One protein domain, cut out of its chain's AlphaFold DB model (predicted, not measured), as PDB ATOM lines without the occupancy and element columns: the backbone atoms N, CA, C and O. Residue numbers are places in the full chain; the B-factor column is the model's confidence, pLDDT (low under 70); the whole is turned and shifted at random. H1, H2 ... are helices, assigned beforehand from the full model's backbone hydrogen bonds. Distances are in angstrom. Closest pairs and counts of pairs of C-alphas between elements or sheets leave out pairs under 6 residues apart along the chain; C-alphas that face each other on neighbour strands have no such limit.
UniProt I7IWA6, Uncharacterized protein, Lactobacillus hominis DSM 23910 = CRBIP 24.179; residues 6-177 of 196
ATOM      1  N   ARG A   6      58.961  -5.956  17.736       92.31
ATOM      2  CA  ARG A   6      58.173  -7.124  17.307       92.31
ATOM      3  C   ARG A   6      58.686  -8.417  17.935       92.31
ATOM      4  O   ARG A   6      57.889  -9.258  18.335       92.31
ATOM      5  N   HIS A   7      60.003  -8.570  18.066       93.12
ATOM      6  CA  HIS A   7      60.572  -9.721  18.763       93.12
ATOM      7  C   HIS A   7      60.255  -9.663  20.268       93.12
ATOM      8  O   HIS A   7      59.768 -10.639  20.830       93.12
ATOM      9  N   ALA A   8      60.433  -8.503  20.905       93.25
ATOM     10  CA  ALA A   8      60.113  -8.328  22.319       93.25
ATOM     11  C   ALA A   8      58.626  -8.581  22.632       93.25
ATOM     12  O   ALA A   8      58.311  -9.258  23.605       93.25
ATOM     13  N   GLN A   9      57.720  -8.097  21.778       94.69
ATOM     14  CA  GLN A   9      56.280  -8.343  21.864       94.69
ATOM     15  C   GLN A   9      55.969  -9.843  21.808       94.69
ATOM     16  O   GLN A   9      55.218 -10.327  22.650       94.69
ATOM     17  N   LYS A  10      56.577 -10.586  20.871       94.25
ATOM     18  CA  LYS A  10      56.406 -12.045  20.766       94.25
ATOM     19  C   LYS A  10      56.882 -12.776  22.020       94.25
ATOM     20  O   LYS A  10      56.168 -13.637  22.512       94.25
ATOM     21  N   VAL A  11      58.041 -12.402  22.564       94.56
ATOM     22  CA  VAL A  11      58.575 -13.012  23.795       94.56
ATOM     23  C   VAL A  11      57.634 -12.795  24.981       94.56
ATOM     24  O   VAL A  11      57.348 -13.736  25.716       94.56
ATOM     25  N   ILE A  12      57.118 -11.571  25.156       94.25
ATOM     26  CA  ILE A  12      56.143 -11.277  26.217       94.25
ATOM     27  C   ILE A  12      54.847 -12.050  26.005       94.25
ATOM     28  O   ILE A  12      54.334 -12.627  26.959       94.25
ATOM     29  N   TYR A  13      54.339 -12.074  24.775       95.12
ATOM     30  CA  TYR A  13      53.127 -12.805  24.439       95.12
ATOM     31  C   TYR A  13      53.257 -14.287  24.788       95.12
ATOM     32  O   TYR A  13      52.503 -14.772  25.622       95.12
ATOM     33  N   SER A  14      54.274 -14.976  24.261       94.50
ATOM     34  CA  SER A  14      54.524 -16.392  24.557       94.50
ATOM     35  C   SER A  14      54.642 -16.651  26.058       94.50
ATOM     36  O   SER A  14      53.963 -17.528  26.585       94.50
ATOM     37  N   HIS A  15      55.424 -15.836  26.775       94.12
ATOM     38  CA  HIS A  15      55.602 -16.000  28.216       94.12
ATOM     39  C   HIS A  15      54.286 -15.899  29.002       94.12
ATOM     40  O   HIS A  15      54.061 -16.672  29.932       94.12
ATOM     41  N   LEU A  16      53.425 -14.946  28.633       95.31
ATOM     42  CA  LEU A  16      52.138 -14.722  29.289       95.31
ATOM     43  C   LEU A  16      51.047 -15.693  28.809       95.31
ATOM     44  O   LEU A  16      50.059 -15.865  29.514       95.31
ATOM     45  N   SER A  17      51.211 -16.350  27.661       95.75
ATOM     46  CA  SER A  17      50.251 -17.336  27.145       95.75
ATOM     47  C   SER A  17      50.503 -18.763  27.641       95.75
ATOM     48  O   SER A  17      49.606 -19.595  27.555       95.75
ATOM     49  N   GLU A  18      51.694 -19.088  28.150       92.25
ATOM     50  CA  GLU A  18      52.063 -20.474  28.478       92.25
ATOM     51  C   GLU A  18      51.515 -20.963  29.824       92.25
ATOM     52  O   GLU A  18      50.915 -22.037  29.914       92.25
ATOM     53  N   LYS A  19      51.716 -20.197  30.895       90.31
ATOM     54  CA  LYS A  19      51.394 -20.601  32.274       90.31
ATOM     55  C   LYS A  19      50.971 -19.403  33.104       90.31
ATOM     56  O   LYS A  19      51.123 -18.277  32.659       90.31
ATOM     57  N   GLU A  20      50.453 -19.639  34.301       91.00
ATOM     58  CA  GLU A  20      50.127 -18.557  35.230       91.00
ATOM     59  C   GLU A  20      51.386 -17.751  35.601       91.00
ATOM     60  O   GLU A  20      52.439 -18.317  35.921       91.00
ATOM     61  N   VAL A  21      51.283 -16.421  35.537       90.44
ATOM     62  CA  VAL A  21      52.383 -15.486  35.798       90.44
ATOM     63  C   VAL A  21      51.962 -14.480  36.864       90.44
ATOM     64  O   VAL A  21      51.154 -13.588  36.632       90.44
ATOM     65  N   THR A  22      52.591 -14.574  38.033       84.06
ATOM     66  CA  THR A  22      52.336 -13.678  39.175       84.06
ATOM     67  C   THR A  22      53.293 -12.487  39.234       84.06
ATOM     68  O   THR A  22      53.030 -11.500  39.920       84.06
ATOM     69  N   SER A  23      54.422 -12.546  38.518       87.62
ATOM     70  CA  SER A  23      55.394 -11.455  38.464       87.62
ATOM     71  C   SER A  23      56.144 -11.415  37.135       87.62
ATOM     72  O   SER A  23      56.430 -12.443  36.528       87.62
ATOM     73  N   LEU A  24      56.492 -10.202  36.697       87.94
ATOM     74  CA  LEU A  24      57.161  -9.959  35.420       87.94
ATOM     75  C   LEU A  24      58.500  -9.248  35.626       87.94
ATOM     76  O   LEU A  24      58.538  -8.126  36.153       87.94
ATOM     77  N   SER A  25      59.584  -9.873  35.154       90.62
ATOM     78  CA  SER A  25      60.917  -9.269  35.061       90.62
ATOM     79  C   SER A  25      61.308  -9.068  33.600       90.62
ATOM     80  O   SER A  25      61.859  -9.962  32.959       90.62
ATOM     81  N   ILE A  26      61.042  -7.867  33.079       88.25
ATOM     82  CA  ILE A  26      61.348  -7.505  31.688       88.25
ATOM     83  C   ILE A  26      62.821  -7.723  31.351       88.25
ATOM     84  O   ILE A  26      63.129  -8.212  30.274       88.25
ATOM     85  N   SER A  27      63.736  -7.394  32.267       88.38
ATOM     86  CA  SER A  27      65.167  -7.550  32.000       88.38
ATOM     87  C   SER A  27      65.571  -9.003  31.790       88.38
ATOM     88  O   SER A  27      66.388  -9.245  30.919       88.38
ATOM     89  N   LYS A  28      64.978  -9.948  32.531       90.56
ATOM     90  CA  LYS A  28      65.243 -11.381  32.335       90.56
ATOM     91  C   LYS A  28      64.596 -11.903  31.053       90.56
ATOM     92  O   LYS A  28      65.195 -12.692  30.342       90.56
ATOM     93  N   LEU A  29      63.376 -11.452  30.759       90.88
ATOM     94  CA  LEU A  29      62.633 -11.921  29.587       90.88
ATOM     95  C   LEU A  29      63.231 -11.424  28.276       90.88
ATOM     96  O   LEU A  29      63.282 -12.165  27.304       90.88
ATOM     97  N   LEU A  30      63.688 -10.173  28.242       92.81
ATOM     98  CA  LEU A  30      64.166  -9.544  27.015       92.81
ATOM     99  C   LEU A  30      65.686  -9.626  26.842       92.81
ATOM    100  O   LEU A  30      66.191  -9.115  25.851       92.81
ATOM    101  N   GLU A  31      66.417 -10.273  27.753       90.38
ATOM    102  CA  GLU A  31      67.881 -10.402  27.675       90.38
ATOM    103  C   GLU A  31      68.346 -11.056  26.369       90.38
ATOM    104  O   GLU A  31      69.355 -10.658  25.795       90.38
ATOM    105  N   GLN A  32      67.565 -12.012  25.862       85.88
ATOM    106  CA  GLN A  32      67.845 -12.711  24.608       85.88
ATOM    107  C   GLN A  32      67.364 -11.951  23.363       85.88
ATOM    108  O   GLN A  32      67.627 -12.374  22.237       85.88
ATOM    109  N   VAL A  33      66.656 -10.829  23.531       91.19
ATOM    110  CA  VAL A  33      66.156 -10.048  22.400       91.19
ATOM    111  C   VAL A  33      67.296  -9.200  21.830       91.19
ATOM    112  O   VAL A  33      67.871  -8.377  22.549       91.19
ATOM    113  N   PRO A  34      67.612  -9.325  20.527       87.38
ATOM    114  CA  PRO A  34      68.656  -8.530  19.898       87.38
ATOM    115  C   PRO A  34      68.446  -7.027  20.112       87.38
ATOM    116  O   PRO A  34      67.352  -6.492  19.904       87.38
ATOM    117  N   GLY A  35      69.514  -6.346  20.526       84.88
ATOM    118  CA  GLY A  35      69.484  -4.910  20.803       84.88
ATOM    119  C   GLY A  35      68.832  -4.534  22.136       84.88
ATOM    120  O   GLY A  35      68.652  -3.342  22.394       84.88
ATOM    121  N   PHE A  36      68.487  -5.497  22.997       90.94
ATOM    122  CA  PHE A  36      68.033  -5.175  24.342       90.94
ATOM    123  C   PHE A  36      69.156  -4.536  25.162       90.94
ATOM    124  O   PHE A  36      70.242  -5.078  25.340       90.94
ATOM    125  N   ASN A  37      68.862  -3.359  25.698       91.50
ATOM    126  CA  ASN A  37      69.672  -2.696  26.702       91.50
ATOM    127  C   ASN A  37      68.718  -2.109  27.739       91.50
ATOM    128  O   ASN A  37      67.786  -1.382  27.392       91.50
ATOM    129  N   ARG A  38      68.955  -2.412  29.018       91.00
ATOM    130  CA  ARG A  38      68.056  -2.016  30.107       91.00
ATOM    131  C   ARG A  38      67.860  -0.499  30.183       91.00
ATOM    132  O   ARG A  38      66.729  -0.048  30.335       91.00
ATOM    133  N   GLN A  39      68.932   0.284  30.069       90.69
ATOM    134  CA  GLN A  39      68.850   1.747  30.136       90.69
ATOM    135  C   GLN A  39      68.075   2.308  28.942       90.69
ATOM    136  O   GLN A  39      67.168   3.119  29.123       90.69
ATOM    137  N   ALA A  40      68.376   1.833  27.730       90.00
ATOM    138  CA  ALA A  40      67.665   2.247  26.522       90.00
ATOM    139  C   ALA A  40      66.173   1.879  26.578       90.00
ATOM    140  O   ALA A  40      65.326   2.694  26.219       90.00
ATOM    141  N   PHE A  41      65.847   0.692  27.094       91.69
ATOM    142  CA  PHE A  41      64.470   0.240  27.274       91.69
ATOM    143  C   PHE A  41      63.681   1.180  28.192       91.69
ATOM    144  O   PHE A  41      62.614   1.653  27.810       91.69
ATOM    145  N   TYR A  42      64.203   1.487  29.383       91.62
ATOM    146  CA  TYR A  42      63.496   2.362  30.326       91.62
ATOM    147  C   TYR A  42      63.481   3.829  29.878       91.62
ATOM    148  O   TYR A  42      62.554   4.551  30.233       91.62
ATOM    149  N   LYS A  43      64.427   4.259  29.033       90.75
ATOM    150  CA  LYS A  43      64.345   5.556  28.350       90.75
ATOM    151  C   LYS A  43      63.189   5.607  27.343       90.75
ATOM    152  O   LYS A  43      62.558   6.647  27.212       90.75
ATOM    153  N   GLN A  44      62.928   4.507  26.637       89.81
ATOM    154  CA  GLN A  44      61.897   4.434  25.598       89.81
ATOM    155  C   GLN A  44      60.491   4.174  26.153       89.81
ATOM    156  O   GLN A  44      59.529   4.757  25.667       89.81
ATOM    157  N   TYR A  45      60.363   3.280  27.134       89.44
ATOM    158  CA  TYR A  45      59.064   2.800  27.615       89.44
ATOM    159  C   TYR A  45      58.741   3.212  29.050       89.44
ATOM    160  O   TYR A  45      57.668   2.875  29.530       89.44
ATOM    161  N   HIS A  46      59.635   3.918  29.746       88.00
ATOM    162  CA  HIS A  46      59.489   4.387  31.135       88.00
ATOM    163  C   HIS A  46      59.423   3.281  32.195       88.00
ATOM    164  O   HIS A  46      60.188   3.291  33.156       88.00
ATOM    165  N   ASN A  47      58.530   2.307  32.038       89.12
ATOM    166  CA  ASN A  47      58.368   1.166  32.922       89.12
ATOM    167  C   ASN A  47      57.816  -0.058  32.163       89.12
ATOM    168  O   ASN A  47      57.385   0.017  31.013       89.12
ATOM    169  N   LYS A  48      57.830  -1.216  32.831       89.50
ATOM    170  CA  LYS A  48      57.379  -2.487  32.249       89.50
ATOM    171  C   LYS A  48      55.889  -2.534  31.909       89.50
ATOM    172  O   LYS A  48      55.512  -3.242  30.984       89.50
ATOM    173  N   PHE A  49      55.056  -1.822  32.661       89.38
ATOM    174  CA  PHE A  49      53.609  -1.862  32.491       89.38
ATOM    175  C   PHE A  49      53.165  -1.009  31.302       89.38
ATOM    176  O   PHE A  49      52.323  -1.449  30.530       89.38
ATOM    177  N   TYR A  50      53.803   0.143  31.086       88.44
ATOM    178  CA  TYR A  50      53.613   0.933  29.870       88.44
ATOM    179  C   TYR A  50      54.012   0.134  28.625       88.44
ATOM    180  O   TYR A  50      53.253   0.068  27.661       88.44
ATOM    181  N   PHE A  51      55.169  -0.542  28.658       91.00
ATOM    182  CA  PHE A  51      55.573  -1.443  27.577       91.00
ATOM    183  C   PHE A  51      54.538  -2.546  27.324       91.00
ATOM    184  O   PHE A  51      54.185  -2.798  26.175       91.00
ATOM    185  N   LEU A  52      54.009  -3.160  28.387       91.62
ATOM    186  CA  LEU A  52      52.959  -4.168  28.277       91.62
ATOM    187  C   LEU A  52      51.689  -3.600  27.621       91.62
ATOM    188  O   LEU A  52      51.154  -4.228  26.711       91.62
ATOM    189  N   GLY A  53      51.258  -2.394  28.006       89.94
ATOM    190  CA  GLY A  53      50.144  -1.686  27.368       89.94
ATOM    191  C   GLY A  53      50.368  -1.452  25.870       89.94
ATOM    192  O   GLY A  53      49.472  -1.701  25.064       89.94
ATOM    193  N   VAL A  54      51.584  -1.060  25.474       90.75
ATOM    194  CA  VAL A  54      51.966  -0.916  24.057       90.75
ATOM    195  C   VAL A  54      51.927  -2.263  23.325       90.75
ATOM    196  O   VAL A  54      51.424  -2.330  22.202       90.75
ATOM    197  N   CYS A  55      52.413  -3.346  23.941       92.38
ATOM    198  CA  CYS A  55      52.342  -4.688  23.358       92.38
ATOM    199  C   CYS A  55      50.898  -5.139  23.122       92.38
ATOM    200  O   CYS A  55      50.610  -5.632  22.030       92.38
ATOM    201  N   ILE A  56      50.014  -4.946  24.107       92.31
ATOM    202  CA  ILE A  56      48.590  -5.304  24.026       92.31
ATOM    203  C   ILE A  56      47.906  -4.515  22.913       92.31
ATOM    204  O   ILE A  56      47.264  -5.114  22.057       92.31
ATOM    205  N   ASN A  57      48.094  -3.192  22.877       90.81
ATOM    206  CA  ASN A  57      47.509  -2.349  21.833       90.81
ATOM    207  C   ASN A  57      47.942  -2.810  20.434       90.81
ATOM    208  O   ASN A  57      47.117  -2.931  19.535       90.81
ATOM    209  N   ALA A  58      49.224  -3.131  20.251       91.62
ATOM    210  CA  ALA A  58      49.714  -3.627  18.971       91.62
ATOM    211  C   ALA A  58      49.154  -5.019  18.610       91.62
ATOM    212  O   ALA A  58      48.814  -5.223  17.451       91.62
ATOM    213  N   ILE A  59      49.000  -5.945  19.568       93.19
ATOM    214  CA  ILE A  59      48.360  -7.259  19.330       93.19
ATOM    215  C   ILE A  59      46.906  -7.071  18.885       93.19
ATOM    216  O   ILE A  59      46.494  -7.612  17.864       93.19
ATOM    217  N   VAL A  60      46.146  -6.263  19.627       91.44
ATOM    218  CA  VAL A  60      44.737  -5.986  19.328       91.44
ATOM    219  C   VAL A  60      44.594  -5.310  17.965       91.44
ATOM    220  O   VAL A  60      43.756  -5.716  17.164       91.44
ATOM    221  N   ARG A  61      45.435  -4.314  17.658       90.06
ATOM    222  CA  ARG A  61      45.431  -3.651  16.347       90.06
ATOM    223  C   ARG A  61      45.748  -4.618  15.213       90.06
ATOM    224  O   ARG A  61      45.063  -4.558  14.196       90.06
ATOM    225  N   ASP A  62      46.737  -5.495  15.377       91.12
ATOM    226  CA  ASP A  62      47.079  -6.493  14.358       91.12
ATOM    227  C   ASP A  62      45.905  -7.474  14.128       91.12
ATOM    228  O   ASP A  62      45.545  -7.726  12.978       91.12
ATOM    229  N   GLU A  63      45.248  -7.962  15.190       92.12
ATOM    230  CA  GLU A  63      44.087  -8.870  15.086       92.12
ATOM    231  C   GLU A  63      42.893  -8.197  14.384       92.12
ATOM    232  O   GLU A  63      42.243  -8.787  13.513       92.12
ATOM    233  N   LEU A  64      42.607  -6.941  14.734       88.94
ATOM    234  CA  LEU A  64      41.508  -6.171  14.149       88.94
ATOM    235  C   LEU A  64      41.802  -5.758  12.704       88.94
ATOM    236  O   LEU A  64      40.891  -5.737  11.875       88.94
ATOM    237  N   ALA A  65      43.061  -5.463  12.375       87.88
ATOM    238  CA  ALA A  65      43.492  -5.194  11.006       87.88
ATOM    239  C   ALA A  65      43.445  -6.451  10.127       87.88
ATOM    240  O   ALA A  65      43.127  -6.342   8.946       87.88
ATOM    241  N   PHE A  66      43.716  -7.633  10.690       89.81
ATOM    242  CA  PHE A  66      43.625  -8.901   9.965       89.81
ATOM    243  C   PHE A  66      42.189  -9.212   9.517       89.81
ATOM    244  O   PHE A  66      41.978  -9.618   8.376       89.81
ATOM    245  N   HIS A  67      41.195  -8.973  10.379       89.38
ATOM    246  CA  HIS A  67      39.783  -9.219  10.053       89.38
ATOM    247  C   HIS A  67      39.115  -8.040   9.320       89.38
ATOM    248  O   HIS A  67      38.210  -8.241   8.513       89.38
ATOM    249  N   ASN A  68      39.557  -6.810   9.604       82.25
ATOM    250  CA  ASN A  68      39.145  -5.545   8.987       82.25
ATOM    251  C   ASN A  68      37.641  -5.420   8.679       82.25
ATOM    252  O   ASN A  68      37.234  -5.106   7.556       82.25
ATOM    253  N   HIS A  69      36.790  -5.627   9.685       85.50
ATOM    254  CA  HIS A  69      35.356  -5.465   9.481       85.50
ATOM    255  C   HIS A  69      34.966  -3.983   9.336       85.50
ATOM    256  O   HIS A  69      35.520  -3.117  10.031       85.50
ATOM    257  N   PRO A  70      33.982  -3.666   8.471       79.81
ATOM    258  CA  PRO A  70      33.506  -2.299   8.289       79.81
ATOM    259  C   PRO A  70      32.643  -1.809   9.458       79.81
ATOM    260  O   PRO A  70      32.647  -0.615   9.746       79.81
ATOM    261  N   LYS A  71      31.908  -2.708  10.125       81.44
ATOM    262  CA  LYS A  71      31.039  -2.374  11.260       81.44
ATOM    263  C   LYS A  71      31.801  -2.515  12.570       81.44
ATOM    264  O   LYS A  71      32.606  -3.434  12.739       81.44
ATOM    265  N   LEU A  72      31.551  -1.612  13.507       83.19
ATOM    266  CA  LEU A  72      32.257  -1.587  14.783       83.19
ATOM    267  C   LEU A  72      31.895  -2.802  15.644       83.19
ATOM    268  O   LEU A  72      32.780  -3.418  16.233       83.19
ATOM    269  N   LYS A  73      30.623  -3.203  15.656       86.19
ATOM    270  CA  LYS A  73      30.141  -4.371  16.398       86.19
ATOM    271  C   LYS A  73      30.809  -5.670  15.945       86.19
ATOM    272  O   LYS A  73      31.078  -6.533  16.769       86.19
ATOM    273  N   ASP A  74      31.118  -5.798  14.657       89.00
ATOM    274  CA  ASP A  74      31.783  -6.989  14.122       89.00
ATOM    275  C   ASP A  74      33.254  -7.018  14.580       89.00
ATOM    276  O   ASP A  74      33.773  -8.067  14.951       89.00
ATOM    277  N   ASN A  75      33.911  -5.851  14.660       89.31
ATOM    278  CA  ASN A  75      35.253  -5.736  15.244       89.31
ATOM    279  C   ASN A  75      35.259  -6.069  16.744       89.31
ATOM    280  O   ASN A  75      36.161  -6.758  17.210       89.31
ATOM    281  N   PHE A  76      34.252  -5.626  17.499       91.38
ATOM    282  CA  PHE A  76      34.121  -6.013  18.904       91.38
ATOM    283  C   PHE A  76      33.894  -7.512  19.067       91.38
ATOM    284  O   PHE A  76      34.496  -8.118  19.946       91.38
ATOM    285  N   TYR A  77      33.089  -8.133  18.207       93.12
ATOM    286  CA  TYR A  77      32.907  -9.582  18.235       93.12
ATOM    287  C   TYR A  77      34.232 -10.331  18.010       93.12
ATOM    288  O   TYR A  77      34.548 -11.252  18.763       93.12
ATOM    289  N   VAL A  78      35.042  -9.889  17.039       94.12
ATOM    290  CA  VAL A  78      36.402 -10.413  16.809       94.12
ATOM    291  C   VAL A  78      37.290 -10.218  18.037       94.12
ATOM    292  O   VAL A  78      37.945 -11.165  18.467       94.12
ATOM    293  N   LEU A  79      37.282  -9.025  18.637       94.50
ATOM    294  CA  LEU A  79      38.062  -8.733  19.840       94.50
ATOM    295  C   LEU A  79      37.692  -9.666  21.000       94.50
ATOM    296  O   LEU A  79      38.581 -10.216  21.644       94.50
ATOM    297  N   LEU A  80      36.399  -9.875  21.258       96.25
ATOM    298  CA  LEU A  80      35.940 -10.758  22.333       96.25
ATOM    299  C   LEU A  80      36.347 -12.216  22.083       96.25
ATOM    300  O   LEU A  80      36.803 -12.890  23.006       96.25
ATOM    301  N   HIS A  81      36.235 -12.693  20.841       97.00
ATOM    302  CA  HIS A  81      36.711 -14.028  20.459       97.00
ATOM    303  C   HIS A  81      38.212 -14.179  20.652       97.00
ATOM    304  O   HIS A  81      38.662 -15.183  21.199       97.00
ATOM    305  N   HIS A  82      38.986 -13.176  20.248       96.31
ATOM    306  CA  HIS A  82      40.426 -13.166  20.452       96.31
ATOM    307  C   HIS A  82      40.785 -13.192  21.946       96.31
ATOM    308  O   HIS A  82      41.613 -13.999  22.359       96.31
ATOM    309  N   ILE A  83      40.114 -12.383  22.773       96.75
ATOM    310  CA  ILE A  83      40.314 -12.384  24.230       96.75
ATOM    311  C   ILE A  83      40.004 -13.756  24.833       96.75
ATOM    312  O   ILE A  83      40.767 -14.228  25.672       96.75
ATOM    313  N   LYS A  84      38.923 -14.417  24.399       97.25
ATOM    314  CA  LYS A  84      38.578 -15.759  24.885       97.25
ATOM    315  C   LYS A  84      39.583 -16.815  24.429       97.25
ATOM    316  O   LYS A  84      39.998 -17.646  25.230       97.25
ATOM    317  N   ARG A  85      39.989 -16.779  23.158       96.62
ATOM    318  CA  ARG A  85      40.987 -17.700  22.594       96.62
ATOM    319  C   ARG A  85      42.319 -17.602  23.335       96.62
ATOM    320  O   ARG A  85      42.942 -18.618  23.615       96.62
ATOM    321  N   GLU A  86      42.716 -16.384  23.682       96.62
ATOM    322  CA  GLU A  86      43.970 -16.079  24.369       96.62
ATOM    323  C   GLU A  86      43.742 -15.777  25.863       96.62
ATOM    324  O   GLU A  86      44.449 -14.955  26.451       96.62
ATOM    325  N   GLU A  87      42.753 -16.414  26.504       95.56
ATOM    326  CA  GLU A  87      42.315 -16.056  27.865       95.56
ATOM    327  C   GLU A  87      43.467 -16.032  28.875       95.56
ATOM    328  O   GLU A  87      43.560 -15.105  29.675       95.56
ATOM    329  N   ARG A  88      44.404 -16.986  28.790       95.62
ATOM    330  CA  ARG A  88      45.563 -17.072  29.690       95.62
ATOM    331  C   ARG A  88      46.473 -15.850  29.589       95.62
ATOM    332  O   ARG A  88      46.961 -15.363  30.606       95.62
ATOM    333  N   PHE A  89      46.674 -15.334  28.378       96.25
ATOM    334  CA  PHE A  89      47.437 -14.110  28.163       96.25
ATOM    335  C   PHE A  89      46.768 -12.932  28.875       96.25
ATOM    336  O   PHE A  89      47.406 -12.247  29.678       96.25
ATOM    337  N   TYR A  90      45.475 -12.721  28.628       95.06
ATOM    338  CA  TYR A  90      44.742 -11.575  29.167       95.06
ATOM    339  C   TYR A  90      44.534 -11.653  30.688       95.06
ATOM    340  O   TYR A  90      44.646 -10.628  31.365       95.06
ATOM    341  N   THR A  91      44.316 -12.839  31.258       94.69
ATOM    342  CA  THR A  91      44.187 -13.027  32.717       94.69
ATOM    343  C   THR A  91      45.513 -12.823  33.447       94.69
ATOM    344  O   THR A  91      45.548 -12.213  34.522       94.69
ATOM    345  N   ASN A  92      46.630 -13.243  32.848       94.75
ATOM    346  CA  ASN A  92      47.963 -12.948  33.370       94.75
ATOM    347  C   ASN A  92      48.288 -11.456  33.286       94.75
ATOM    348  O   ASN A  92      48.795 -10.881  34.252       94.75
ATOM    349  N   VAL A  93      47.959 -10.807  32.165       92.75
ATOM    350  CA  VAL A  93      48.049  -9.345  32.042       92.75
ATOM    351  C   VAL A  93      47.257  -8.686  33.165       92.75
ATOM    352  O   VAL A  93      47.825  -7.882  33.898       92.75
ATOM    353  N   TYR A  94      45.986  -9.055  33.349       91.25
ATOM    354  CA  TYR A  94      45.142  -8.527  34.419       91.25
ATOM    355  C   TYR A  94      45.803  -8.691  35.796       91.25
ATOM    356  O   TYR A  94      45.955  -7.716  36.534       91.25
ATOM    357  N   SER A  95      46.278  -9.894  36.117       89.75
ATOM    358  CA  SER A  95      46.923 -10.197  37.401       89.75
ATOM    359  C   SER A  95      48.167  -9.346  37.658       89.75
ATOM    360  O   SER A  95      48.380  -8.876  38.779       89.75
ATOM    361  N   LEU A  96      48.964  -9.094  36.618       89.25
ATOM    362  CA  LEU A  96      50.163  -8.262  36.700       89.25
ATOM    363  C   LEU A  96      49.845  -6.778  36.900       89.25
ATOM    364  O   LEU A  96      50.679  -6.049  37.444       89.25
ATOM    365  N   VAL A  97      48.679  -6.324  36.441       86.00
ATOM    366  CA  VAL A  97      48.403  -4.898  36.244       86.00
ATOM    367  C   VAL A  97      47.238  -4.372  37.067       86.00
ATOM    368  O   VAL A  97      47.053  -3.164  37.119       86.00
ATOM    369  N   ARG A  98      46.494  -5.230  37.772       81.81
ATOM    370  CA  ARG A  98      45.385  -4.837  38.664       81.81
ATOM    371  C   ARG A  98      45.769  -3.804  39.730       81.81
ATOM    372  O   ARG A  98      44.920  -3.059  40.194       81.81
ATOM    373  N   ASN A  99      47.052  -3.753  40.097       74.69
ATOM    374  CA  ASN A  99      47.608  -2.801  41.064       74.69
ATOM    375  C   ASN A  99      48.395  -1.660  40.386       74.69
ATOM    376  O   ASN A  99      49.104  -0.914  41.058       74.69
ATOM    377  N   ALA A 100      48.339  -1.564  39.057       74.81
ATOM    378  CA  ALA A 100      49.044  -0.573  38.256       74.81
ATOM    379  C   ALA A 100      48.040   0.293  37.483       74.81
ATOM    380  O   ALA A 100      47.023  -0.188  36.997       74.81
ATOM    381  N   CYS A 101      48.368   1.571  37.292       69.38
ATOM    382  CA  CYS A 101      47.509   2.556  36.620       69.38
ATOM    383  C   CYS A 101      47.415   2.371  35.087       69.38
ATOM    384  O   CYS A 101      47.196   3.335  34.362       69.38
ATOM    385  N   ILE A 102      47.642   1.165  34.547       73.62
ATOM    386  CA  ILE A 102      47.570   0.957  33.087       73.62
ATOM    387  C   ILE A 102      46.151   0.750  32.581       73.62
ATOM    388  O   ILE A 102      45.955   0.697  31.368       73.62
ATOM    389  N   CYS A 103      45.186   0.560  33.485       73.94
ATOM    390  CA  CYS A 103      43.785   0.435  33.110       73.94
ATOM    391  C   CYS A 103      43.357   1.626  32.251       73.94
ATOM    392  O   CYS A 103      42.801   1.425  31.177       73.94
ATOM    393  N   ASP A 104      43.770   2.826  32.654       78.56
ATOM    394  CA  ASP A 104      43.489   4.071  31.944       78.56
ATOM    395  C   ASP A 104      44.138   4.070  30.556       78.56
ATOM    396  O   ASP A 104      43.500   4.417  29.573       78.56
ATOM    397  N   GLN A 105      45.373   3.569  30.439       80.81
ATOM    398  CA  GLN A 105      46.058   3.465  29.149       80.81
ATOM    399  C   GLN A 105      45.354   2.483  28.196       80.81
ATOM    400  O   GLN A 105      45.229   2.754  27.005       80.81
ATOM    401  N   LEU A 106      44.917   1.321  28.691       82.31
ATOM    402  CA  LEU A 106      44.194   0.335  27.878       82.31
ATOM    403  C   LEU A 106      42.802   0.838  27.481       82.31
ATOM    404  O   LEU A 106      42.344   0.573  26.370       82.31
ATOM    405  N   GLN A 107      42.152   1.575  28.378       85.38
ATOM    406  CA  GLN A 107      40.879   2.236  28.133       85.38
ATOM    407  C   GLN A 107      41.015   3.340  27.075       85.38
ATOM    408  O   GLN A 107      40.221   3.379  26.135       85.38
ATOM    409  N   ASP A 108      42.053   4.174  27.165       85.75
ATOM    410  CA  ASP A 108      42.362   5.200  26.166       85.75
ATOM    411  C   ASP A 108      42.655   4.570  24.794       85.75
ATOM    412  O   ASP A 108      42.128   5.033  23.784       85.75
ATOM    413  N   HIS A 109      43.391   3.451  24.740       85.12
ATOM    414  CA  HIS A 109      43.618   2.722  23.482       85.12
ATOM    415  C   HIS A 109      42.321   2.197  22.860       85.12
ATOM    416  O   HIS A 109      42.165   2.243  21.637       85.12
ATOM    417  N   LEU A 110      41.379   1.711  23.676       85.38
ATOM    418  CA  LEU A 110      40.068   1.297  23.178       85.38
ATOM    419  C   LEU A 110      39.281   2.495  22.633       85.38
ATOM    420  O   LEU A 110      38.651   2.392  21.577       85.38
ATOM    421  N   HIS A 111      39.329   3.625  23.334       85.88
ATOM    422  CA  HIS A 111      38.686   4.856  22.893       85.88
ATOM    423  C   HIS A 111      39.252   5.339  21.551       85.88
ATOM    424  O   HIS A 111      38.488   5.634  20.629       85.88
ATOM    425  N   ASP A 112      40.577   5.347  21.407       84.56
ATOM    426  CA  ASP A 112      41.257   5.715  20.166       84.56
ATOM    427  C   ASP A 112      40.902   4.768  19.017       84.56
ATOM    428  O   ASP A 112      40.633   5.232  17.911       84.56
ATOM    429  N   PHE A 113      40.812   3.457  19.267       83.69
ATOM    430  CA  PHE A 113      40.355   2.494  18.260       83.69
ATOM    431  C   PHE A 113      38.938   2.813  17.755       83.69
ATOM    432  O   PHE A 113      38.687   2.838  16.547       83.69
ATOM    433  N   VAL A 114      38.003   3.084  18.670       82.88
ATOM    434  CA  VAL A 114      36.623   3.445  18.311       82.88
ATOM    435  C   VAL A 114      36.596   4.750  17.517       82.88
ATOM    436  O   VAL A 114      35.873   4.856  16.525       82.88
ATOM    437  N   LYS A 115      37.416   5.723  17.917       79.94
ATOM    438  CA  LYS A 115      37.544   7.010  17.237       79.94
ATOM    439  C   LYS A 115      38.157   6.879  15.840       79.94
ATOM    440  O   LYS A 115      37.661   7.506  14.917       79.94
ATOM    441  N   GLU A 116      39.171   6.041  15.635       79.31
ATOM    442  CA  GLU A 116      39.746   5.773  14.303       79.31
ATOM    443  C   GLU A 116      38.715   5.171  13.333       79.31
ATOM    444  O   GLU A 116      38.773   5.399  12.123       79.31
ATOM    445  N   LYS A 117      37.743   4.412  13.850       73.94
ATOM    446  CA  LYS A 117      36.634   3.870  13.052       73.94
ATOM    447  C   LYS A 117      35.543   4.908  12.757       73.94
ATOM    448  O   LYS A 117      34.724   4.673  11.864       73.94
ATOM    449  N   GLN A 118      35.544   6.061  13.426       71.50
ATOM    450  CA  GLN A 118      34.694   7.197  13.071       71.50
ATOM    451  C   GLN A 118      35.278   7.901  11.848       71.50
ATOM    452  O   GLN A 118      36.298   8.574  11.914       71.50
ATOM    453  N   LYS A 119      34.610   7.764  10.700       58.88
ATOM    454  CA  LYS A 119      35.043   8.408   9.449       58.88
ATOM    455  C   LYS A 119      34.746   9.912   9.378       58.88
ATOM    456  O   LYS A 119      35.096  10.526   8.378       58.88
ATOM    457  N   ASN A 120      34.095  10.497  10.384       55.28
ATOM    458  CA  ASN A 120      33.643  11.885  10.334       55.28
ATOM    459  C   ASN A 120      34.068  12.671  11.583       55.28
ATOM    460  O   ASN A 120      33.822  12.221  12.701       55.28
ATOM    461  N   ASP A 121      34.578  13.888  11.369       51.56
ATOM    462  CA  ASP A 121      34.862  14.941  12.366       51.56
ATOM    463  C   ASP A 121      33.580  15.527  12.995       51.56
ATOM    464  O   ASP A 121      33.449  16.733  13.224       51.56
ATOM    465  N   ILE A 122      32.567  14.696  13.248       52.97
ATOM    466  CA  ILE A 122      31.343  15.200  13.857       52.97
ATOM    467  C   ILE A 122      31.629  15.465  15.330       52.97
ATOM    468  O   ILE A 122      32.006  14.570  16.085       52.97
ATOM    469  N   ILE A 123      31.433  16.728  15.711       51.38
ATOM    470  CA  ILE A 123      31.517  17.258  17.070       51.38
ATOM    471  C   ILE A 123      30.410  16.607  17.903       51.38
ATOM    472  O   ILE A 123      29.360  17.185  18.164       51.38
ATOM    473  N   PHE A 124      30.617  15.363  18.303       56.28
ATOM    474  CA  PHE A 124      29.894  14.806  19.427       56.28
ATOM    475  C   PHE A 124      30.458  15.361  20.716       56.28
ATOM    476  O   PHE A 124      31.628  15.760  20.789       56.28
ATOM    477  N   SER A 125      29.650  15.316  21.774       59.94
ATOM    478  CA  SER A 125      30.212  15.439  23.106       59.94
ATOM    479  C   SER A 125      31.187  14.272  23.278       59.94
ATOM    480  O   SER A 125      30.808  13.113  23.438       59.94
ATOM    481  N   LYS A 126      32.490  14.574  23.215       67.50
ATOM    482  CA  LYS A 126      33.576  13.624  23.508       67.50
ATOM    483  C   LYS A 126      33.285  12.830  24.792       67.50
ATOM    484  O   LYS A 126      33.688  11.681  24.907       67.50
ATOM    485  N   GLY A 127      32.528  13.431  25.716       72.25
ATOM    486  CA  GLY A 127      32.007  12.806  26.928       72.25
ATOM    487  C   GLY A 127      31.066  11.614  26.712       72.25
ATOM    488  O   GLY A 127      31.239  10.624  27.414       72.25
ATOM    489  N   VAL A 128      30.113  11.648  25.770       75.88
ATOM    490  CA  VAL A 128      29.196  10.509  25.539       75.88
ATOM    491  C   VAL A 128      29.945   9.335  24.921       75.88
ATOM    492  O   VAL A 128      29.851   8.224  25.434       75.88
ATOM    493  N   LEU A 129      30.760   9.583  23.890       79.62
ATOM    494  CA  LEU A 129      31.585   8.532  23.290       79.62
ATOM    495  C   LEU A 129      32.515   7.901  24.328       79.62
ATOM    496  O   LEU A 129      32.578   6.681  24.426       79.62
ATOM    497  N   LYS A 130      33.195   8.737  25.126       82.75
ATOM    498  CA  LYS A 130      34.060   8.265  26.206       82.75
ATOM    499  C   LYS A 130      33.278   7.414  27.207       82.75
ATOM    500  O   LYS A 130      33.684   6.297  27.486       82.75
ATOM    501  N   LYS A 131      32.114   7.877  27.673       84.50
ATOM    502  CA  LYS A 131      31.265   7.129  28.613       84.50
ATOM    503  C   LYS A 131      30.881   5.742  28.083       84.50
ATOM    504  O   LYS A 131      30.940   4.776  28.841       84.50
ATOM    505  N   GLU A 132      30.515   5.632  26.809       86.69
ATOM    506  CA  GLU A 132      30.170   4.340  26.200       86.69
ATOM    507  C   GLU A 132      31.396   3.433  26.043       86.69
ATOM    508  O   GLU A 132      31.343   2.253  26.391       86.69
ATOM    509  N   THR A 133      32.535   3.969  25.591       87.94
ATOM    510  CA  THR A 133      33.778   3.184  25.502       87.94
ATOM    511  C   THR A 133      34.268   2.728  26.873       87.94
ATOM    512  O   THR A 133      34.760   1.608  27.006       87.94
ATOM    513  N   ASP A 134      34.066   3.544  27.906       89.31
ATOM    514  CA  ASP A 134      34.397   3.219  29.292       89.31
ATOM    515  C   ASP A 134      33.511   2.085  29.821       89.31
ATOM    516  O   ASP A 134      33.998   1.192  30.514       89.31
ATOM    517  N   ALA A 135      32.214   2.100  29.497       90.25
ATOM    518  CA  ALA A 135      31.291   1.027  29.864       90.25
ATOM    519  C   ALA A 135      31.701  -0.302  29.213       90.25
ATOM    520  O   ALA A 135      31.791  -1.325  29.899       90.25
ATOM    521  N   ILE A 136      32.043  -0.267  27.920       92.12
ATOM    522  CA  ILE A 136      32.541  -1.437  27.190       92.12
ATOM    523  C   ILE A 136      33.840  -1.954  27.822       92.12
ATOM    524  O   ILE A 136      33.943  -3.141  28.139       92.12
ATOM    525  N   TYR A 137      34.811  -1.066  28.061       92.75
ATOM    526  CA  TYR A 137      36.083  -1.423  28.687       92.75
ATOM    527  C   TYR A 137      35.877  -2.081  30.053       92.75
ATOM    528  O   TYR A 137      36.399  -3.169  30.291       92.75
ATOM    529  N   LYS A 138      35.086  -1.461  30.937       92.25
ATOM    530  CA  LYS A 138      34.826  -1.975  32.291       92.25
ATOM    531  C   LYS A 138      34.225  -3.371  32.260       92.25
ATOM    532  O   LYS A 138      34.630  -4.223  33.050       92.25
ATOM    533  N   ARG A 139      33.293  -3.626  31.339       94.25
ATOM    534  CA  ARG A 139      32.670  -4.943  31.216       94.25
ATOM    535  C   ARG A 139      33.648  -6.006  30.715       94.25
ATOM    536  O   ARG A 139      33.689  -7.094  31.288       94.25
ATOM    537  N   ILE A 140      34.465  -5.691  29.708       94.69
ATOM    538  CA  ILE A 140      35.522  -6.596  29.220       94.69
ATOM    539  C   ILE A 140      36.555  -6.853  30.321       94.69
ATOM    540  O   ILE A 140      36.930  -7.996  30.565       94.69
ATOM    541  N   TYR A 141      36.980  -5.809  31.028       93.00
ATOM    542  CA  TYR A 141      37.935  -5.910  32.127       93.00
ATOM    543  C   TYR A 141      37.412  -6.808  33.256       93.00
ATOM    544  O   TYR A 141      38.141  -7.668  33.748       93.00
ATOM    545  N   HIS A 142      36.133  -6.662  33.616       93.94
ATOM    546  CA  HIS A 142      35.466  -7.529  34.586       93.94
ATOM    547  C   HIS A 142      35.368  -8.984  34.107       93.94
ATOM    548  O   HIS A 142      35.579  -9.909  34.887       93.94
ATOM    549  N   TRP A 143      35.079  -9.208  32.826       96.56
ATOM    550  CA  TRP A 143      35.050 -10.556  32.261       96.56
ATOM    551  C   TRP A 143      36.429 -11.230  32.333       96.56
ATOM    552  O   TRP A 143      36.546 -12.364  32.801       96.56
ATOM    553  N   VAL A 144      37.492 -10.502  31.974       95.12
ATOM    554  CA  VAL A 144      38.880 -10.983  32.079       95.12
ATOM    555  C   VAL A 144      39.272 -11.245  33.536       95.12
ATOM    556  O   VAL A 144      39.908 -12.259  33.815       95.12
ATOM    557  N   SER A 145      38.864 -10.398  34.489       93.12
ATOM    558  CA  SER A 145      39.170 -10.623  35.911       93.12
ATOM    559  C   SER A 145      38.530 -11.891  36.481       93.12
ATOM    560  O   SER A 145      38.997 -12.405  37.494       93.12
ATOM    561  N   HIS A 146      37.478 -12.398  35.835       94.31
ATOM    562  CA  HIS A 146      36.796 -13.648  36.172       94.31
ATOM    563  C   HIS A 146      37.183 -14.787  35.219       94.31
ATOM    564  O   HIS A 146      36.379 -15.674  34.944       94.31
ATOM    565  N   ASN A 147      38.415 -14.767  34.704       93.56
ATOM    566  CA  ASN A 147      38.974 -15.807  33.836       93.56
ATOM    567  C   ASN A 147      38.154 -16.077  32.571       93.56
ATOM    568  O   ASN A 147      38.080 -17.214  32.108       93.56
ATOM    569  N   CYS A 148      37.512 -15.040  32.030       95.25
ATOM    570  CA  CYS A 148      36.651 -15.150  30.859       95.25
ATOM    571  C   CYS A 148      35.585 -16.258  31.012       95.25
ATOM    572  O   CYS A 148      35.315 -16.980  30.052       95.25
ATOM    573  N   TYR A 149      35.027 -16.438  32.217       95.06
ATOM    574  CA  TYR A 149      34.120 -17.550  32.543       95.06
ATOM    575  C   TYR A 149      32.874 -17.598  31.648       95.06
ATOM    576  O   TYR A 149      32.426 -18.668  31.251       95.06
ATOM    577  N   GLU A 150      32.326 -16.431  31.322       96.19
ATOM    578  CA  GLU A 150      31.128 -16.291  30.495       96.19
ATOM    579  C   GLU A 150      31.444 -16.512  29.010       96.19
ATOM    580  O   GLU A 150      32.540 -16.197  28.535       96.19
ATOM    581  N   GLU A 151      30.465 -17.007  28.257       96.56
ATOM    582  CA  GLU A 151      30.618 -17.246  26.822       96.56
ATOM    583  C   GLU A 151      30.687 -15.932  26.038       96.56
ATOM    584  O   GLU A 151      29.964 -14.976  26.330       96.56
ATOM    585  N   VAL A 152      31.470 -15.906  24.951       96.19
ATOM    586  CA  VAL A 152      31.645 -14.706  24.100       96.19
ATOM    587  C   VAL A 152      30.302 -14.100  23.686       96.19
ATOM    588  O   VAL A 152      30.133 -12.883  23.687       96.19
ATOM    589  N   LYS A 153      29.319 -14.949  23.359       94.81
ATOM    590  CA  LYS A 153      27.978 -14.517  22.952       94.81
ATOM    591  C   LYS A 153      27.233 -13.768  24.063       94.81
ATOM    592  O   LYS A 153      26.501 -12.833  23.756       94.81
ATOM    593  N   GLN A 154      27.402 -14.166  25.324       94.75
ATOM    594  CA  GLN A 154      26.769 -13.496  26.466       94.75
ATOM    595  C   GLN A 154      27.341 -12.087  26.619       94.75
ATOM    596  O   GLN A 154      26.590 -11.115  26.558       94.75
ATOM    597  N   ILE A 155      28.672 -11.976  26.650       96.44
ATOM    598  CA  ILE A 155      29.376 -10.688  26.726       96.44
ATOM    599  C   ILE A 155      28.999  -9.774  25.565       96.44
ATOM    600  O   ILE A 155      28.693  -8.600  25.757       96.44
ATOM    601  N   TYR A 156      28.987 -10.315  24.349       94.25
ATOM    602  CA  TYR A 156      28.629  -9.561  23.157       94.25
ATOM    603  C   TYR A 156      27.205  -8.994  23.230       94.25
ATOM    604  O   TYR A 156      26.988  -7.836  22.874       94.25
ATOM    605  N   ASN A 157      26.245  -9.785  23.713       92.38
ATOM    606  CA  ASN A 157      24.859  -9.346  23.856       92.38
ATOM    607  C   ASN A 157      24.711  -8.242  24.909       92.38
ATOM    608  O   ASN A 157      24.002  -7.268  24.666       92.38
ATOM    609  N   GLU A 158      25.399  -8.358  26.046       92.25
ATOM    610  CA  GLU A 158      25.376  -7.336  27.102       92.25
ATOM    611  C   GLU A 158      25.986  -6.011  26.645       92.25
ATOM    612  O   GLU A 158      25.468  -4.937  26.944       92.25
ATOM    613  N   LEU A 159      27.061  -6.083  25.859       92.25
ATOM    614  CA  LEU A 159      27.671  -4.913  25.236       92.25
ATOM    615  C   LEU A 159      26.821  -4.341  24.091       92.25
ATOM    616  O   LEU A 159      27.101  -3.239  23.613       92.25
ATOM    617  N   GLY A 160      25.818  -5.083  23.610       86.88
ATOM    618  CA  GLY A 160      25.091  -4.805  22.375       86.88
ATOM    619  C   GLY A 160      24.466  -3.416  22.337       86.88
ATOM    620  O   GLY A 160      24.542  -2.746  21.305       86.88
ATOM    621  N   THR A 161      23.909  -2.949  23.457       82.69
ATOM    622  CA  THR A 161      23.289  -1.621  23.542       82.69
ATOM    623  C   THR A 161      24.332  -0.510  23.415       82.69
ATOM    624  O   THR A 161      24.181   0.355  22.554       82.69
ATOM    625  N   SER A 162      25.434  -0.575  24.173       85.00
ATOM    626  CA  SER A 162      26.537   0.392  24.069       85.00
ATOM    627  C   SER A 162      27.200   0.360  22.694       85.00
ATOM    628  O   SER A 162      27.440   1.410  22.108       85.00
ATOM    629  N   MET A 163      27.436  -0.822  22.116       84.81
ATOM    630  CA  MET A 163      27.995  -0.940  20.762       84.81
ATOM    631  C   MET A 163      27.065  -0.352  19.700       84.81
ATOM    632  O   MET A 163      27.534   0.361  18.817       84.81
ATOM    633  N   SER A 164      25.758  -0.613  19.793       81.81
ATOM    634  CA  SER A 164      24.764  -0.058  18.864       81.81
ATOM    635  C   SER A 164      24.654   1.455  19.007       81.81
ATOM    636  O   SER A 164      24.549   2.158  18.005       81.81
ATOM    637  N   HIS A 165      24.721   1.965  20.239       80.25
ATOM    638  CA  HIS A 165      24.723   3.397  20.497       80.25
ATOM    639  C   HIS A 165      25.985   4.048  19.925       80.25
ATOM    640  O   HIS A 165      25.884   5.025  19.191       80.25
ATOM    641  N   VAL A 166      27.165   3.462  20.149       80.56
ATOM    642  CA  VAL A 166      28.409   3.938  19.537       80.56
ATOM    643  C   VAL A 166      28.319   3.886  18.011       80.56
ATOM    644  O   VAL A 166      28.638   4.879  17.375       80.56
ATOM    645  N   GLU A 167      27.842   2.798  17.400       78.50
ATOM    646  CA  GLU A 167      27.652   2.718  15.941       78.50
ATOM    647  C   GLU A 167      26.704   3.793  15.404       78.50
ATOM    648  O   GLU A 167      27.019   4.430  14.397       78.50
ATOM    649  N   TYR A 168      25.581   4.027  16.085       76.69
ATOM    650  CA  TYR A 168      24.635   5.087  15.744       76.69
ATOM    651  C   TYR A 168      25.293   6.467  15.784       76.69
ATOM    652  O   TYR A 168      25.132   7.267  14.860       76.69
ATOM    653  N   LEU A 169      26.083   6.733  16.826       71.44
ATOM    654  CA  LEU A 169      26.853   7.965  16.939       71.44
ATOM    655  C   LEU A 169      27.926   8.037  15.834       71.44
ATOM    656  O   LEU A 169      28.150   9.087  15.243       71.44
ATOM    657  N   CYS A 170      28.566   6.932  15.467       67.31
ATOM    658  CA  CYS A 170      29.603   6.911  14.434       67.31
ATOM    659  C   CYS A 170      29.064   7.118  13.003       67.31
ATOM    660  O   CYS A 170      29.810   7.600  12.145       67.31
ATOM    661  N   ASP A 171      27.804   6.779  12.718       66.50
ATOM    662  CA  ASP A 171      27.218   6.882  11.376       66.50
ATOM    663  C   ASP A 171      26.518   8.242  11.154       66.50
ATOM    664  O   ASP A 171      25.686   8.706  11.941       66.50
ATOM    665  N   SER A 172      26.870   8.940  10.073       53.72
ATOM    666  CA  SER A 172      26.214  10.191   9.667       53.72
ATOM    667  C   SER A 172      24.942   9.951   8.848       53.72
ATOM    668  O   SER A 172      24.083  10.831   8.795       53.72
ATOM    669  N   LYS A 173      24.770   8.765   8.248       52.00
ATOM    670  CA  LYS A 173      23.599   8.431   7.419       52.00
ATOM    671  C   LYS A 173      22.355   8.091   8.241       52.00
ATOM    672  O   LYS A 173      21.246   8.309   7.765       52.00
ATOM    673  N   LEU A 174      22.526   7.620   9.478       49.56
ATOM    674  CA  LEU A 174      21.425   7.303  10.401       49.56
ATOM    675  C   LEU A 174      20.783   8.545  11.050       49.56
ATOM    676  O   LEU A 174      19.800   8.417  11.777       49.56
ATOM    677  N   ARG A 175      21.312   9.750  10.786       50.44
ATOM    678  CA  ARG A 175      20.881  11.004  11.428       50.44
ATOM    679  C   ARG A 175      19.854  11.842  10.671       50.44
ATOM    680  O   ARG A 175      19.315  12.770  11.258       50.44
ATOM    681  N   ASN A 176      19.532  11.514   9.420       44.97
ATOM    682  CA  ASN A 176      18.584  12.301   8.612       44.97
ATOM    683  C   ASN A 176      17.099  11.963   8.840       44.97
ATOM    684  O   ASN A 176      16.274  12.165   7.958       44.97
ATOM    685  N   SER A 177      16.715  11.464  10.008       43.75
ATOM    686  CA  SER A 177      15.295  11.325  10.348       43.75
ATOM    687  C   SER A 177      15.106  11.526  11.843       43.75
ATOM    688  O   SER A 177      16.067  11.394  12.598       43.75
TER     689      SER A 177
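This is residues 6 to 177 of the 196 residues of an uncharacterized protein of Lactobacillus hominis DSM 23910 = CRBIP 24.179 (UniProt I7IWA6). This is an elongated body of crossed helices with a small, looser head of H1, H2 and H3 at one end and a tail, residues 171 to 177, at the other. In the body H4 and H7 run side by side, H8 crosses H7, H10 runs beside H8 the opposite way, and H5 packs on H4, H9 and H10; H6 joins H1 of the head to H8. The printed part has 172 residues with ten named helices, H1 to H10 in order, and no named strand, and its class is all helix. It is compact, with a radius of gyration of the C-alphas of 17.3 A, and spans 59 by 34 by 29 A.

H1, residues 6 to 18, touches H6, residues 87 to 97, with residues 13 to 18 alone; they are about perpendicular at 78 degrees, and the closest C-alphas are those of Ser 17 and Phe 89, 4.4 A apart. H2, residues 26 to 29, is close to H1 but not clearly touching, with the C-alphas of Val 11 and Leu 29 closest at 7.2 A. H3, residues 38 to 45, is close to H4, residues 48 to 67, but not clearly touching, with the C-alphas of Tyr 45 and Phe 51 closest at 5.5 A. H4 touches H7, residues 102 to 116, at a shallow tilt of 29 degrees, the same way, closest at the C-alphas of Gly 53 and Leu 106, 6.3 A. With residues 60 to 67 alone H4 touches H5, residues 72 to 85, at a steep tilt of 61 degrees, opposite ways, closest at the C-alphas of Leu 64 and Asn 75, 6.4 A. H8, residues 126 to 145, touches H7 at a steep tilt of 53 degrees, opposite ways, closest at the C-alphas of His 111 and Thr 133, 5.8 A. H8 also touches H6, closest at the C-alphas of Thr 91 and Val 144, 5.7 A. H9, residues 152 to 158, touches H5, closest at the C-alphas of Leu 80 and Val 152, 6.1 A. H10, residues 160 to 170, touches H8 at a shallow tilt of 32 degrees, opposite ways, closest at the C-alphas of Glu 132 and Ser 162, 5.8 A. H10 also touches H5, closest at the C-alphas of Lys 73 and Met 163, 6.0 A. H4 and H8 are apart. Every O i to N i+4 pair is within hydrogen-bond range in H1 and H3 to H10, and H2 is too short for such a pair.

H1 begins at C-alpha 6, (58.173, -7.124, 17.307). H4 measures 29.1 A from first to last C-alpha, H8 27.8 A and H7 20.9 A. H10 ends at C-alpha 170, (29.603, 6.911, 14.434).

The two C-alphas farthest apart, those of Gln 32 and Ser 177, are 59.5 A apart. The printed part has no cut, and no link is long. The mean pLDDT of the printed part is 85.8, with residue 101, residues 119 to 126 and residues 170 to 177 under 70.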